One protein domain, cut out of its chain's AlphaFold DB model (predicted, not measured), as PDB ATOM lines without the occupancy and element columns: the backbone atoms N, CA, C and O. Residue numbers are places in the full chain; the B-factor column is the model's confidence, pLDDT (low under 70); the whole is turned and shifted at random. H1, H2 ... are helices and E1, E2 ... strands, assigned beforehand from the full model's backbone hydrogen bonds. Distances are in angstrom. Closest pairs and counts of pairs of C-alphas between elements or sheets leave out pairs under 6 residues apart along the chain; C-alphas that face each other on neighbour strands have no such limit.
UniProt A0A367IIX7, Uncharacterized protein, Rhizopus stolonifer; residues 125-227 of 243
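This is residues 125 to 227 of the 243 residues of an uncharacterized protein of Rhizopus stolonifer (UniProt A0A367IIX7). A long two-stranded hairpin, E3 and E4, covers one side of a pair of helices, H3 and H2, that run side by side in opposite directions; H1 crosses H3 on the side away from that hairpin. A small hairpin, E1 and E2, lies off to one side. The printed part has 103 residues, in the order E1 E2 H1 H2 H3 E3 E4, with two antiparallel two-stranded sheets, E1 - E2 and E3 - E4. The class is mixed, helices and strands; the whole is compact, with a radius of gyration of the C-alphas of 13.9 A and spans of 39 by 31 by 26 A.

E3, residues 208 to 215, is 21.2 A long, and E4, residues 218 to 225, is 22.2 A and ends at C-alpha 225 (142.246, 98.900, 181.073). H3, residues 183 to 200, is 25.4 A long; H2 is residues 166 to 174, 12.2 A, and H1 residues 152 to 163, 16.8 A. E1, residues 132 to 135, begins at C-alpha 132 (131.755, 91.835, 199.188); E2 is residues 138 to 141; each is 9.4 A long.

In the hairpin E3 and E4, N 211 and O 222 are 2.9 A apart, within hydrogen-bond range. The closest C-alphas of H3 and E3, Lys 191 and Ala 210, are 6.0 A apart; those of H2 and E4, Glu 174 and Ile 221, 6.1 A. H2 and H3 are close but not clearly touching, Leu 173 to Ala 190 at 6.3 A between C-alphas, a shallow tilt of 16 degrees, opposite ways. H3, with residues 189 to 197 alone, touches H1 at a steep tilt of 54 degrees; their closest C-alphas, Ala 162 and Ala 197, are 4.5 A apart. H1 and H2, a helical hairpin, only just touch, with 3 pairs of C-alphas within 8 A, by H1 residues 161 to 162 alone; the closest C-alphas, Tyr 161 and Met 169, are 5.6 A apart. In the hairpin E1 and E2, N 135 and O 138 are 2.8 A apart, within hydrogen-bond range. In H1 and H2 every O i to N i+4 pair is within hydrogen-bond range, in H3 13 of 14.

The two C-alphas farthest apart, Ser 146 and Glu 204, are 40.2 A apart. The printed part has no cut, and no link is long. The mean pLDDT of the printed part is 75.2; residues 125 to 151, 202 to 206, 216 to 218 and 227 are under 70.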
ATOM      1  N   PRO A 125     144.181 100.875 211.828       66.44
ATOM      2  CA  PRO A 125     144.763  99.546 212.048       66.44
ATOM      3  C   PRO A 125     143.857  98.622 212.876       66.44
ATOM      4  O   PRO A 125     144.071  97.414 212.919       66.44
ATOM      5  N   THR A 126     142.846  99.175 213.552       62.34
ATOM      6  CA  THR A 126     141.962  98.428 214.459       62.34
ATOM      7  C   THR A 126     140.658  97.990 213.800       62.34
ATOM      8  O   THR A 126     139.944  97.152 214.350       62.34
ATOM      9  N   ILE A 127     140.336  98.527 212.620       59.62
ATOM     10  CA  ILE A 127     139.050  98.304 211.964       59.62
ATOM     11  C   ILE A 127     139.265  97.590 210.641       59.62
ATOM     12  O   ILE A 127     139.809  98.160 209.702       59.62
ATOM     13  N   LYS A 128     138.795  96.345 210.557       57.25
ATOM     14  CA  LYS A 128     138.776  95.592 209.303       57.25
ATOM     15  C   LYS A 128     137.649  96.106 208.418       57.25
ATOM     16  O   LYS A 128     136.486  96.044 208.820       57.25
ATOM     17  N   LEU A 129     137.994  96.622 207.237       54.84
ATOM     18  CA  LEU A 129     137.006  96.970 206.220       54.84
ATOM     19  C   LEU A 129     136.525  95.698 205.530       54.84
ATOM     20  O   LEU A 129     137.291  94.931 204.956       54.84
ATOM     21  N   SER A 130     135.221  95.494 205.595       57.25
ATOM     22  CA  SER A 130     134.545  94.298 205.112       57.25
ATOM     23  C   SER A 130     133.866  94.639 203.803       57.25
ATOM     24  O   SER A 130     132.987  95.497 203.752       57.25
ATOM     25  N   GLY A 131     134.295  93.981 202.735       53.66
ATOM     26  CA  GLY A 131     133.706  94.126 201.415       53.66
ATOM     27  C   GLY A 131     133.159  92.812 200.910       53.66
ATOM     28  O   GLY A 131     133.701  91.746 201.196       53.66
ATOM     29  N   ASN A 132     132.123  92.914 200.086       57.50
ATOM     30  CA  ASN A 132     131.755  91.835 199.188       57.50
ATOM     31  C   ASN A 132     132.752  91.844 198.024       57.50
ATOM     32  O   ASN A 132     132.800  92.803 197.246       57.50
ATOM     33  N   VAL A 133     133.556  90.792 197.907       55.06
ATOM     34  CA  VAL A 133     134.399  90.573 196.731       55.06
ATOM     35  C   VAL A 133     133.717  89.533 195.862       55.06
ATOM     36  O   VAL A 133     133.483  88.407 196.285       55.06
ATOM     37  N   ASN A 134     133.403  89.909 194.627       56.56
ATOM     38  CA  ASN A 134     132.878  88.962 193.653       56.56
ATOM     39  C   ASN A 134     134.051  88.215 193.011       56.56
ATOM     40  O   ASN A 134     134.837  88.823 192.281       56.56
ATOM     41  N   ILE A 135     134.143  86.911 193.259       55.34
ATOM     42  CA  ILE A 135     135.051  85.987 192.576       55.34
ATOM     43  C   ILE A 135     134.195  85.169 191.600       55.34
ATOM     44  O   ILE A 135     133.456  84.266 191.988       55.34
ATOM     45  N   GLY A 136     134.224  85.529 190.314       59.69
ATOM     46  CA  GLY A 136     133.344  84.928 189.304       59.69
ATOM     47  C   GLY A 136     131.864  85.258 189.550       59.69
ATOM     48  O   GLY A 136     131.472  86.425 189.497       59.69
ATOM     49  N   GLN A 137     131.041  84.232 189.793       50.31
ATOM     50  CA  GLN A 137     129.632  84.366 190.207       50.31
ATOM     51  C   GLN A 137     129.443  84.315 191.734       50.31
ATOM     52  O   GLN A 137     128.327  84.486 192.219       50.31
ATOM     53  N   ILE A 138     130.516  84.067 192.489       43.19
ATOM     54  CA  ILE A 138     130.461  83.859 193.934       43.19
ATOM     55  C   ILE A 138     130.777  85.180 194.630       43.19
ATOM     56  O   ILE A 138     131.856  85.746 194.461       43.19
ATOM     57  N   THR A 139     129.837  85.662 195.436       54.62
ATOM     58  CA  THR A 139     130.071  86.777 196.355       54.62
ATOM     59  C   THR A 139     130.739  86.227 197.612       54.62
ATOM     60  O   THR A 139     130.093  85.557 198.415       54.62
ATOM     61  N   ALA A 140     132.034  86.482 197.783       55.06
ATOM     62  CA  ALA A 140     132.740  86.194 199.024       55.06
ATOM     63  C   ALA A 140     132.543  87.367 199.999       55.06
ATOM     64  O   ALA A 140     132.828  88.519 199.663       55.06
ATOM     65  N   CYS A 141     132.041  87.070 201.199       49.53
ATOM     66  CA  CYS A 141     131.794  88.056 202.250       49.53
ATOM     67  C   CYS A 141     132.935  88.031 203.279       49.53
ATOM     68  O   CYS A 141     133.178  87.002 203.908       49.53
ATOM     69  N   GLY A 142     133.615  89.164 203.474       49.78
ATOM     70  CA  GLY A 142     134.514  89.380 204.615       49.78
ATOM     71  C   GLY A 142     133.761  89.845 205.873       49.78
ATOM     72  O   GLY A 142     132.663  90.389 205.785       49.78
ATOM     73  N   TYR A 143     134.345  89.641 207.058       45.62
ATOM     74  CA  TYR A 143     133.711  89.895 208.364       45.62
ATOM     75  C   TYR A 143     133.549  91.392 208.706       45.62
ATOM     76  O   TYR A 143     134.540  92.118 208.648       45.62
ATOM     77  N   MET A 144     132.343  91.821 209.132       43.78
ATOM     78  CA  MET A 144     131.959  93.180 209.595       43.78
ATOM     79  C   MET A 144     132.096  93.394 211.108       43.78
ATOM     80  O   MET A 144     131.392  92.737 211.874       43.78
ATOM     81  N   PRO A 145     132.863  94.401 211.571       42.47
ATOM     82  CA  PRO A 145     132.581  95.091 212.822       42.47
ATOM     83  C   PRO A 145     131.544  96.204 212.587       42.47
ATOM     84  O   PRO A 145     131.631  96.989 211.648       42.47
ATOM     85  N   SER A 146     130.566  96.291 213.482       43.91
ATOM     86  CA  SER A 146     129.357  97.133 213.442       43.91
ATOM     87  C   SER A 146     129.564  98.650 213.594       43.91
ATOM     88  O   SER A 146     128.610  99.383 213.849       43.91
ATOM     89  N   ARG A 147     130.792  99.152 213.444       46.62
ATOM     90  CA  ARG A 147     131.099 100.586 213.500       46.62
ATOM     91  C   ARG A 147     131.920 100.950 212.278       46.62
ATOM     92  O   ARG A 147     133.129 100.756 212.281       46.62
ATOM     93  N   THR A 148     131.266 101.472 211.244       52.75
ATOM     94  CA  THR A 148     131.955 102.186 210.166       52.75
ATOM     95  C   THR A 148     132.663 103.392 210.787       52.75
ATOM     96  O   THR A 148     131.975 104.287 211.283       52.75
ATOM     97  N   PRO A 149     134.006 103.422 210.828       53.38
ATOM     98  CA  PRO A 149     134.730 104.597 211.274       53.38
ATOM     99  C   PRO A 149     134.427 105.762 210.332       53.38
ATOM    100  O   PRO A 149     133.980 105.539 209.202       53.38
ATOM    101  N   PRO A 150     134.657 107.007 210.771       55.72
ATOM    102  CA  PRO A 150     134.520 108.159 209.896       55.72
ATOM    103  C   PRO A 150     135.433 107.987 208.671       55.72
ATOM    104  O   PRO A 150     136.646 108.125 208.752       55.72
ATOM    105  N   MET A 151     134.830 107.696 207.516       67.56
ATOM    106  CA  MET A 151     135.487 107.457 206.220       67.56
ATOM    107  C   MET A 151     136.099 108.728 205.601       67.56
ATOM    108  O   MET A 151     136.407 108.746 204.412       67.56
ATOM    109  N   ARG A 152     136.243 109.813 206.374       78.81
ATOM    110  CA  ARG A 152     136.666 111.118 205.856       78.81
ATOM    111  C   ARG A 152     138.073 111.046 205.267       78.81
ATOM    112  O   ARG A 152     138.237 111.390 204.107       78.81
ATOM    113  N   GLY A 153     139.031 110.476 206.000       84.81
ATOM    114  CA  GLY A 153     140.399 110.288 205.511       84.81
ATOM    115  C   GLY A 153     140.487 109.433 204.245       84.81
ATOM    116  O   GLY A 153     141.220 109.767 203.322       84.81
ATOM    117  N   VAL A 154     139.683 108.362 204.157       87.31
ATOM    118  CA  VAL A 154     139.599 107.506 202.958       87.31
ATOM    119  C   VAL A 154     139.071 108.289 201.760       87.31
ATOM    120  O   VAL A 154     139.606 108.166 200.659       87.31
ATOM    121  N   MET A 155     138.003 109.067 201.955       89.31
ATOM    122  CA  MET A 155     137.410 109.892 200.903       89.31
ATOM    123  C   MET A 155     138.385 110.970 200.437       89.31
ATOM    124  O   MET A 155     138.607 111.083 199.233       89.31
ATOM    125  N   ASP A 156     138.994 111.701 201.371       90.88
ATOM    126  CA  ASP A 156     139.955 112.765 201.076       90.88
ATOM    127  C   ASP A 156     141.144 112.189 200.292       90.88
ATOM    128  O   ASP A 156     141.422 112.647 199.183       90.88
ATOM    129  N   LEU A 157     141.746 111.092 200.766       93.44
ATOM    130  CA  LEU A 157     142.819 110.390 200.051       93.44
ATOM    131  C   LEU A 157     142.367 109.901 198.666       93.44
ATOM    132  O   LEU A 157     143.127 109.979 197.701       93.44
ATOM    133  N   SER A 158     141.121 109.429 198.541       93.31
ATOM    134  CA  SER A 158     140.584 108.978 197.253       93.31
ATOM    135  C   SER A 158     140.478 110.118 196.241       93.31
ATOM    136  O   SER A 158     140.758 109.918 195.060       93.31
ATOM    137  N   HIS A 159     140.079 111.308 196.699       93.44
ATOM    138  CA  HIS A 159     140.032 112.512 195.873       93.44
ATOM    139  C   HIS A 159     141.431 112.965 195.458       93.44
ATOM    140  O   HIS A 159     141.621 113.285 194.284       93.44
ATOM    141  N   VAL A 160     142.409 112.922 196.372       94.62
ATOM    142  CA  VAL A 160     143.809 113.219 196.033       94.62
ATOM    143  C   VAL A 160     144.296 112.270 194.944       94.62
ATOM    144  O   VAL A 160     144.696 112.725 193.876       94.62
ATOM    145  N   TYR A 161     144.185 110.957 195.154       95.75
ATOM    146  CA  TYR A 161     144.680 109.968 194.192       95.75
ATOM    147  C   TYR A 161     143.990 110.068 192.829       95.75
ATOM    148  O   TYR A 161     144.641 109.905 191.802       95.75
ATOM    149  N   ALA A 162     142.691 110.379 192.802       93.44
ATOM    150  CA  ALA A 162     141.951 110.558 191.556       93.44
ATOM    151  C   ALA A 162     142.381 111.805 190.759       93.44
ATOM    152  O   ALA A 162     142.162 111.850 189.546       93.44
ATOM    153  N   SER A 163     142.977 112.803 191.423       92.94
ATOM    154  CA  SER A 163     143.502 114.015 190.780       92.94
ATOM    155  C   SER A 163     144.908 113.844 190.193       92.94
ATOM    156  O   SER A 163     145.295 114.623 189.330       92.94
ATOM    157  N   LEU A 164     145.646 112.801 190.592       93.69
ATOM    158  CA  LEU A 164     147.012 112.553 190.122       93.69
ATOM    159  C   LEU A 164     147.067 112.230 188.614       93.69
ATOM    160  O   LEU A 164     146.103 111.678 188.058       93.69
ATOM    161  N   PRO A 165     148.214 112.471 187.950       91.38
ATOM    162  CA  PRO A 165     148.551 111.839 186.678       91.38
ATOM    163  C   PRO A 165     148.331 110.323 186.725       91.38
ATOM    164  O   PRO A 165     148.537 109.673 187.754       91.38
ATOM    165  N   GLN A 166     147.884 109.739 185.610       89.69
ATOM    166  CA  GLN A 166     147.443 108.340 185.589       89.69
ATOM    167  C   GLN A 166     148.549 107.366 186.025       89.69
ATOM    168  O   GLN A 166     148.259 106.421 186.759       89.69
ATOM    169  N   HIS A 167     149.796 107.597 185.605       90.00
ATOM    170  CA  HIS A 167     150.930 106.748 185.973       90.00
ATOM    171  C   HIS A 167     151.188 106.778 187.492       90.00
ATOM    172  O   HIS A 167     151.266 105.715 188.109       90.00
ATOM    173  N   LEU A 168     151.184 107.961 188.123       93.38
ATOM    174  CA  LEU A 168     151.330 108.105 189.579       93.38
ATOM    175  C   LEU A 168     150.170 107.485 190.348       93.38
ATOM    176  O   LEU A 168     150.393 106.804 191.349       93.38
ATOM    177  N   MET A 169     148.935 107.680 189.881       94.31
ATOM    178  CA  MET A 169     147.756 107.065 190.492       94.31
ATOM    179  C   MET A 169     147.896 105.537 190.522       94.31
ATOM    180  O   MET A 169     147.668 104.917 191.561       94.31
ATOM    181  N   ILE A 170     148.290 104.929 189.397       92.38
ATOM    182  CA  ILE A 170     148.510 103.480 189.302       92.38
ATOM    183  C   ILE A 170     149.638 103.055 190.249       92.38
ATOM    184  O   ILE A 170     149.415 102.169 191.076       92.38
ATOM    185  N   ARG A 171     150.796 103.735 190.209       93.19
ATOM    186  CA  ARG A 171     151.931 103.456 191.110       93.19
ATOM    187  C   ARG A 171     151.520 103.506 192.582       93.19
ATOM    188  O   ARG A 171     151.879 102.608 193.341       93.19
ATOM    189  N   CYS A 172     150.736 104.501 192.994       94.88
ATOM    190  CA  CYS A 172     150.284 104.634 194.381       94.88
ATOM    191  C   CYS A 172     149.333 103.501 194.798       94.88
ATOM    192  O   CYS A 172     149.466 102.952 195.894       94.88
ATOM    193  N   LEU A 173     148.387 103.124 193.930       93.12
ATOM    194  CA  LEU A 173     147.416 102.058 194.205       93.12
ATOM    195  C   LEU A 173     148.065 100.667 194.264       93.12
ATOM    196  O   LEU A 173     147.687  99.841 195.102       93.12
ATOM    197  N   GLU A 174     149.035 100.410 193.390       91.88
ATOM    198  CA  GLU A 174     149.757  99.135 193.311       91.88
ATOM    199  C   GLU A 174     150.912  99.036 194.318       91.88
ATOM    200  O   GLU A 174     151.361  97.929 194.627       91.88
ATOM    201  N   SER A 175     151.365 100.164 194.877       91.00
ATOM    202  CA  SER A 175     152.499 100.204 195.798       91.00
ATOM    203  C   SER A 175     152.264  99.314 197.019       91.00
ATOM    204  O   SER A 175     151.282  99.519 197.744       91.00
ATOM    205  N   PRO A 176     153.183  98.380 197.336       88.06
ATOM    206  CA  PRO A 176     153.075  97.535 198.521       88.06
ATOM    207  C   PRO A 176     153.176  98.340 199.822       88.06
ATOM    208  O   PRO A 176     152.673  97.875 200.840       88.06
ATOM    209  N   LYS A 177     153.775  99.541 199.775       89.75
ATOM    210  CA  LYS A 177     153.957 100.447 200.920       89.75
ATOM    211  C   LYS A 177     152.655 101.131 201.364       89.75
ATOM    212  O   LYS A 177     152.633 101.696 202.452       89.75
ATOM    213  N   LEU A 178     151.591 101.090 200.552       89.19
ATOM    214  CA  LEU A 178     150.289 101.645 200.931       89.19
ATOM    215  C   LEU A 178     149.788 100.973 202.218       89.19
ATOM    216  O   LEU A 178     149.686  99.747 202.273       89.19
ATOM    217  N   THR A 179     149.449 101.775 203.228       83.69
ATOM    218  CA  THR A 179     149.134 101.341 204.606       83.69
ATOM    219  C   THR A 179     147.736 100.725 204.773       83.69
ATOM    220  O   THR A 179     147.044 100.935 205.768       83.69
ATOM    221  N   VAL A 180     147.312  99.928 203.792       82.06
ATOM    222  CA  VAL A 180     146.100  99.104 203.848       82.06
ATOM    223  C   VAL A 180     146.377  97.787 204.573       82.06
ATOM    224  O   VAL A 180     147.469  97.230 204.494       82.06
ATOM    225  N   GLN A 181     145.369  97.261 205.260       77.25
ATOM    226  CA  GLN A 181     145.459  96.020 206.027       77.25
ATOM    227  C   GLN A 181     145.537  94.776 205.140       77.25
ATOM    228  O   GLN A 181     146.295  93.856 205.437       77.25
ATOM    229  N   ASP A 182     144.720  94.722 204.085       76.50
ATOM    230  CA  ASP A 182     144.594  93.552 203.221       76.50
ATOM    231  C   ASP A 182     144.226  93.917 201.770       76.50
ATOM    232  O   ASP A 182     143.913  95.064 201.426       76.50
ATOM    233  N   ALA A 183     144.272  92.910 200.892       79.44
ATOM    234  CA  ALA A 183     143.966  93.059 199.474       79.44
ATOM    235  C   ALA A 183     142.499  93.440 199.201       79.44
ATOM    236  O   ALA A 183     142.208  94.044 198.164       79.44
ATOM    237  N   ILE A 184     141.571  93.131 200.114       79.19
ATOM    238  CA  ILE A 184     140.153  93.486 199.986       79.19
ATOM    239  C   ILE A 184     139.988  94.989 200.209       79.19
ATOM    240  O   ILE A 184     139.422  95.668 199.348       79.19
ATOM    241  N   GLN A 185     140.542  95.526 201.300       80.88
ATOM    242  CA  GLN A 185     140.570  96.964 201.575       80.88
ATOM    243  C   GLN A 185     141.245  97.722 200.429       80.88
ATOM    244  O   GLN A 185     140.695  98.715 199.948       80.88
ATOM    245  N   ARG A 186     142.378  97.210 199.930       86.00
ATOM    246  CA  ARG A 186     143.076  97.782 198.770       86.00
ATOM    247  C   ARG A 186     142.190  97.817 197.527       86.00
ATOM    248  O   ARG A 186     142.125  98.833 196.844       86.00
ATOM    249  N   THR A 187     141.464  96.733 197.257       84.12
ATOM    250  CA  THR A 187     140.560  96.628 196.101       84.12
ATOM    251  C   THR A 187     139.377  97.586 196.210       84.12
ATOM    252  O   THR A 187     139.001  98.208 195.216       84.12
ATOM    253  N   LEU A 188     138.771  97.712 197.394       84.12
ATOM    254  CA  LEU A 188     137.669  98.650 197.626       84.12
ATOM    255  C   LEU A 188     138.127 100.097 197.443       84.12
ATOM    256  O   LEU A 188     137.489 100.849 196.707       84.12
ATOM    257  N   PHE A 189     139.257 100.453 198.055       88.06
ATOM    258  CA  PHE A 189     139.850 101.780 197.931       88.06
ATOM    259  C   PHE A 189     140.206 102.103 196.474       88.06
ATOM    260  O   PHE A 189     139.799 103.137 195.951       88.06
ATOM    261  N   ALA A 190     140.856 101.178 195.762       90.06
ATOM    262  CA  ALA A 190     141.176 101.358 194.350       90.06
ATOM    263  C   ALA A 190     139.920 101.545 193.486       90.06
ATOM    264  O   ALA A 190     139.874 102.443 192.651       90.06
ATOM    265  N   LYS A 191     138.856 100.762 193.706       87.50
ATOM    266  CA  LYS A 191     137.575 100.955 193.000       87.50
ATOM    267  C   LYS A 191     136.967 102.329 193.267       87.50
ATOM    268  O   LYS A 191     136.387 102.919 192.357       87.50
ATOM    269  N   GLN A 192     137.087 102.831 194.492       90.12
ATOM    270  CA  GLN A 192     136.604 104.154 194.864       90.12
ATOM    271  C   GLN A 192     137.388 105.263 194.150       90.12
ATOM    272  O   GLN A 192     136.766 106.110 193.510       90.12
ATOM    273  N   VAL A 193     138.723 105.204 194.172       91.94
ATOM    274  CA  VAL A 193     139.607 106.126 193.434       91.94
ATOM    275  C   VAL A 193     139.277 106.118 191.944       91.94
ATOM    276  O   VAL A 193     139.003 107.165 191.364       91.94
ATOM    277  N   LEU A 194     139.215 104.933 191.331       89.75
ATOM    278  CA  LEU A 194     138.928 104.784 189.905       89.75
ATOM    279  C   LEU A 194     137.522 105.271 189.533       89.75
ATOM    280  O   LEU A 194     137.338 105.852 188.470       89.75
ATOM    281  N   SER A 195     136.524 105.081 190.400       89.69
ATOM    282  CA  SER A 195     135.171 105.617 190.192       89.69
ATOM    283  C   SER A 195     135.164 107.148 190.127       89.69
ATOM    284  O   SER A 195     134.423 107.719 189.328       89.69
ATOM    285  N   ILE A 196     135.989 107.817 190.939       90.56
ATOM    286  CA  ILE A 196     136.144 109.277 190.913       90.56
ATOM    287  C   ILE A 196     136.950 109.689 189.673       90.56
ATOM    288  O   ILE A 196     136.484 110.517 188.893       90.56
ATOM    289  N   ALA A 197     138.108 109.065 189.440       88.00
ATOM    290  CA  ALA A 197     139.002 109.387 188.327       88.00
ATOM    291  C   ALA A 197     138.316 109.220 186.960       88.00
ATOM    292  O   ALA A 197     138.359 110.130 186.135       88.00
ATOM    293  N   ASN A 198     137.597 108.112 186.746       84.75
ATOM    294  CA  ASN A 198     136.869 107.850 185.499       84.75
ATOM    295  C   ASN A 198     135.714 108.844 185.266       84.75
ATOM    296  O   ASN A 198     135.283 109.016 184.129       84.75
ATOM    297  N   ARG A 199     135.180 109.492 186.314       83.81
ATOM    298  CA  ARG A 199     134.193 110.577 186.161       83.81
ATOM    299  C   ARG A 199     134.850 111.903 185.804       83.81
ATOM    300  O   ARG A 199     134.281 112.649 185.021       83.81
ATOM    301  N   LEU A 200     136.010 112.189 186.391       79.31
ATOM    302  CA  LEU A 200     136.744 113.433 186.155       79.31
ATOM    303  C   LEU A 200     137.402 113.460 184.769       79.31
ATOM    304  O   LEU A 200     137.428 114.506 184.137       79.31
ATOM    305  N   LYS A 201     137.893 112.312 184.290       71.44
ATOM    306  CA  LYS A 201     138.701 112.185 183.064       71.44
ATOM    307  C   LYS A 201     137.948 111.506 181.912       71.44
ATOM    308  O   LYS A 201     138.535 110.744 181.146       71.44
ATOM    309  N   GLN A 202     136.633 111.726 181.808       60.38
ATOM    310  CA  GLN A 202     135.821 111.163 180.721       60.38
ATOM    311  C   GLN A 202     136.330 111.660 179.357       60.38
ATOM    312  O   GLN A 202     135.988 112.759 178.938       60.38
ATOM    313  N   GLY A 203     137.126 110.845 178.659       56.69
ATOM    314  CA  GLY A 203     137.525 111.101 177.270       56.69
ATOM    315  C   GLY A 203     138.979 110.782 176.925       56.69
ATOM    316  O   GLY A 203     139.247 110.477 175.769       56.69
ATOM    317  N   GLU A 204     139.903 110.795 177.889       57.25
ATOM    318  CA  GLU A 204     141.337 110.842 177.550       57.25
ATOM    319  C   GLU A 204     142.046 109.488 177.543       57.25
ATOM    320  O   GLU A 204     143.009 109.321 176.807       57.25
ATOM    321  N   ASN A 205     141.571 108.485 178.286       54.31
ATOM    322  CA  ASN A 205     142.149 107.140 178.275       54.31
ATOM    323  C   ASN A 205     141.127 106.122 178.794       54.31
ATOM    324  O   ASN A 205     140.442 106.376 179.780       54.31
ATOM    325  N   GLY A 206     140.987 104.984 178.105       61.56
ATOM    326  CA  GLY A 206     139.935 103.992 178.367       61.56
ATOM    327  C   GLY A 206     139.770 103.616 179.847       61.56
ATOM    328  O   GLY A 206     140.754 103.521 180.577       61.56
ATOM    329  N   ASN A 207     138.520 103.377 180.262       75.81
ATOM    330  CA  ASN A 207     138.127 103.116 181.651       75.81
ATOM    331  C   ASN A 207     139.091 102.154 182.355       75.81
ATOM    332  O   ASN A 207     139.241 101.012 181.931       75.81
ATOM    333  N   LEU A 208     139.720 102.583 183.445       83.38
ATOM    334  CA  LEU A 208     140.560 101.710 184.264       83.38
ATOM    335  C   LEU A 208     139.711 100.937 185.282       83.38
ATOM    336  O   LEU A 208     138.717 101.453 185.804       83.38
ATOM    337  N   MET A 209     140.123  99.708 185.599       83.31
ATOM    338  CA  MET A 209     139.513  98.863 186.627       83.31
ATOM    339  C   MET A 209     140.565  98.178 187.507       83.31
ATOM    340  O   MET A 209     141.625  97.779 187.035       83.31
ATOM    341  N   ALA A 210     140.247  98.002 188.791       82.69
ATOM    342  CA  ALA A 210     141.089  97.278 189.739       82.69
ATOM    343  C   ALA A 210     140.736  95.782 189.753       82.69
ATOM    344  O   ALA A 210     139.565  95.414 189.901       82.69
ATOM    345  N   VAL A 211     141.754  94.931 189.641       81.56
ATOM    346  CA  VAL A 211     141.653  93.464 189.673       81.56
ATOM    347  C   VAL A 211     142.548  92.928 190.784       81.56
ATOM    348  O   VAL A 211     143.648  93.429 190.985       81.56
ATOM    349  N   MET A 212     142.083  91.915 191.515       80.19
ATOM    350  CA  MET A 212     142.914  91.230 192.509       80.19
ATOM    351  C   MET A 212     143.912  90.313 191.807       80.19
ATOM    352  O   MET A 212     143.536  89.549 190.915       80.19
ATOM    353  N   ARG A 213     145.172  90.378 192.227       79.06
ATOM    354  CA  ARG A 213     146.254  89.523 191.743       79.06
ATOM    355  C   ARG A 213     146.670  88.582 192.871       79.06
ATOM    356  O   ARG A 213     146.949  89.031 193.979       79.06
ATOM    357  N   PHE A 214     146.713  87.289 192.568       75.88
ATOM    358  CA  PHE A 214     147.106  86.236 193.502       75.88
ATOM    359  C   PHE A 214     148.405  85.601 192.998       75.88
ATOM    360  O   PHE A 214     148.383  84.804 192.061       75.88
ATOM    361  N   GLU A 215     149.546  85.966 193.585       72.25
ATOM    362  CA  GLU A 215     150.859  85.425 193.208       72.25
ATOM    363  C   GLU A 215     151.532  84.762 194.410       72.25
ATOM    364  O   GLU A 215     151.893  85.439 195.367       72.25
ATOM    365  N   LYS A 216     151.720  83.432 194.356       58.50
ATOM    366  CA  LYS A 216     152.519  82.622 195.308       58.50
ATOM    367  C   LYS A 216     152.461  83.114 196.772       58.50
ATOM    368  O   LYS A 216     153.493  83.342 197.397       58.50
ATOM    369  N   GLY A 217     151.252  83.270 197.317       61.00
ATOM    370  CA  GLY A 217     151.029  83.655 198.718       61.00
ATOM    371  C   GLY A 217     151.036  85.161 199.010       61.00
ATOM    372  O   GLY A 217     150.999  85.539 200.179       61.00
ATOM    373  N   LYS A 218     151.076  86.023 197.987       65.69
ATOM    374  CA  LYS A 218     150.837  87.465 198.101       65.69
ATOM    375  C   LYS A 218     149.571  87.849 197.340       65.69
ATOM    376  O   LYS A 218     149.489  87.669 196.125       65.69
ATOM    377  N   ASP A 219     148.634  88.436 198.074       71.62
ATOM    378  CA  ASP A 219     147.412  89.008 197.524       71.62
ATOM    379  C   ASP A 219     147.645  90.508 197.302       71.62
ATOM    380  O   ASP A 219     147.886  91.269 198.244       71.62
ATOM    381  N   THR A 220     147.611  90.945 196.046       78.31
ATOM    382  CA  THR A 220     147.802  92.346 195.650       78.31
ATOM    383  C   THR A 220     146.695  92.785 194.693       78.31
ATOM    384  O   THR A 220     145.711  92.070 194.478       78.31
ATOM    385  N   ILE A 221     146.806  93.995 194.145       82.38
ATOM    386  CA  ILE A 221     145.905  94.469 193.094       82.38
ATOM    387  C   ILE A 221     146.698  94.842 191.850       82.38
ATOM    388  O   ILE A 221     147.908  95.050 191.901       82.38
ATOM    389  N   SER A 222     145.998  94.948 190.732       83.75
ATOM    390  CA  SER A 222     146.510  95.540 189.503       83.75
ATOM    391  C   SER A 222     145.455  96.417 188.865       83.75
ATOM    392  O   SER A 222     144.267  96.074 188.883       83.75
ATOM    393  N   ILE A 223     145.888  97.532 188.296       84.81
ATOM    394  CA  ILE A 223     145.035  98.466 187.579       84.81
ATOM    395  C   ILE A 223     145.161  98.169 186.088       84.81
ATOM    396  O   ILE A 223     146.228  98.294 185.494       84.81
ATOM    397  N   VAL A 224     144.061  97.743 185.472       81.94
ATOM    398  CA  VAL A 224     144.029  97.324 184.066       81.94
ATOM    399  C   VAL A 224     143.012  98.141 183.281       81.94
ATOM    400  O   VAL A 224     142.004  98.589 183.830       81.94
ATOM    401  N   LYS A 225     143.246  98.317 181.977       81.12
ATOM    402  CA  LYS A 225     142.246  98.900 181.073       81.12
ATOM    403  C   LYS A 225     141.051  97.949 180.961       81.12
ATOM    404  O   LYS A 225     141.207  96.764 180.660       81.12
ATOM    405  N   GLN A 226     139.855  98.470 181.192       70.94
ATOM    406  CA  GLN A 226     138.602  97.762 180.993       70.94
ATOM    407  C   GLN A 226     138.425  97.517 179.497       70.94
ATOM    408  O   GLN A 226     138.248  98.440 178.704       70.94
ATOM    409  N   THR A 227     138.469  96.251 179.110       65.44
ATOM    410  CA  THR A 227     138.151  95.824 177.751       65.44
ATOM    411  C   THR A 227     136.704  95.338 177.712       65.44
ATOM    412  O   THR A 227     136.216  94.735 178.667       65.44
TER     413      THR A 227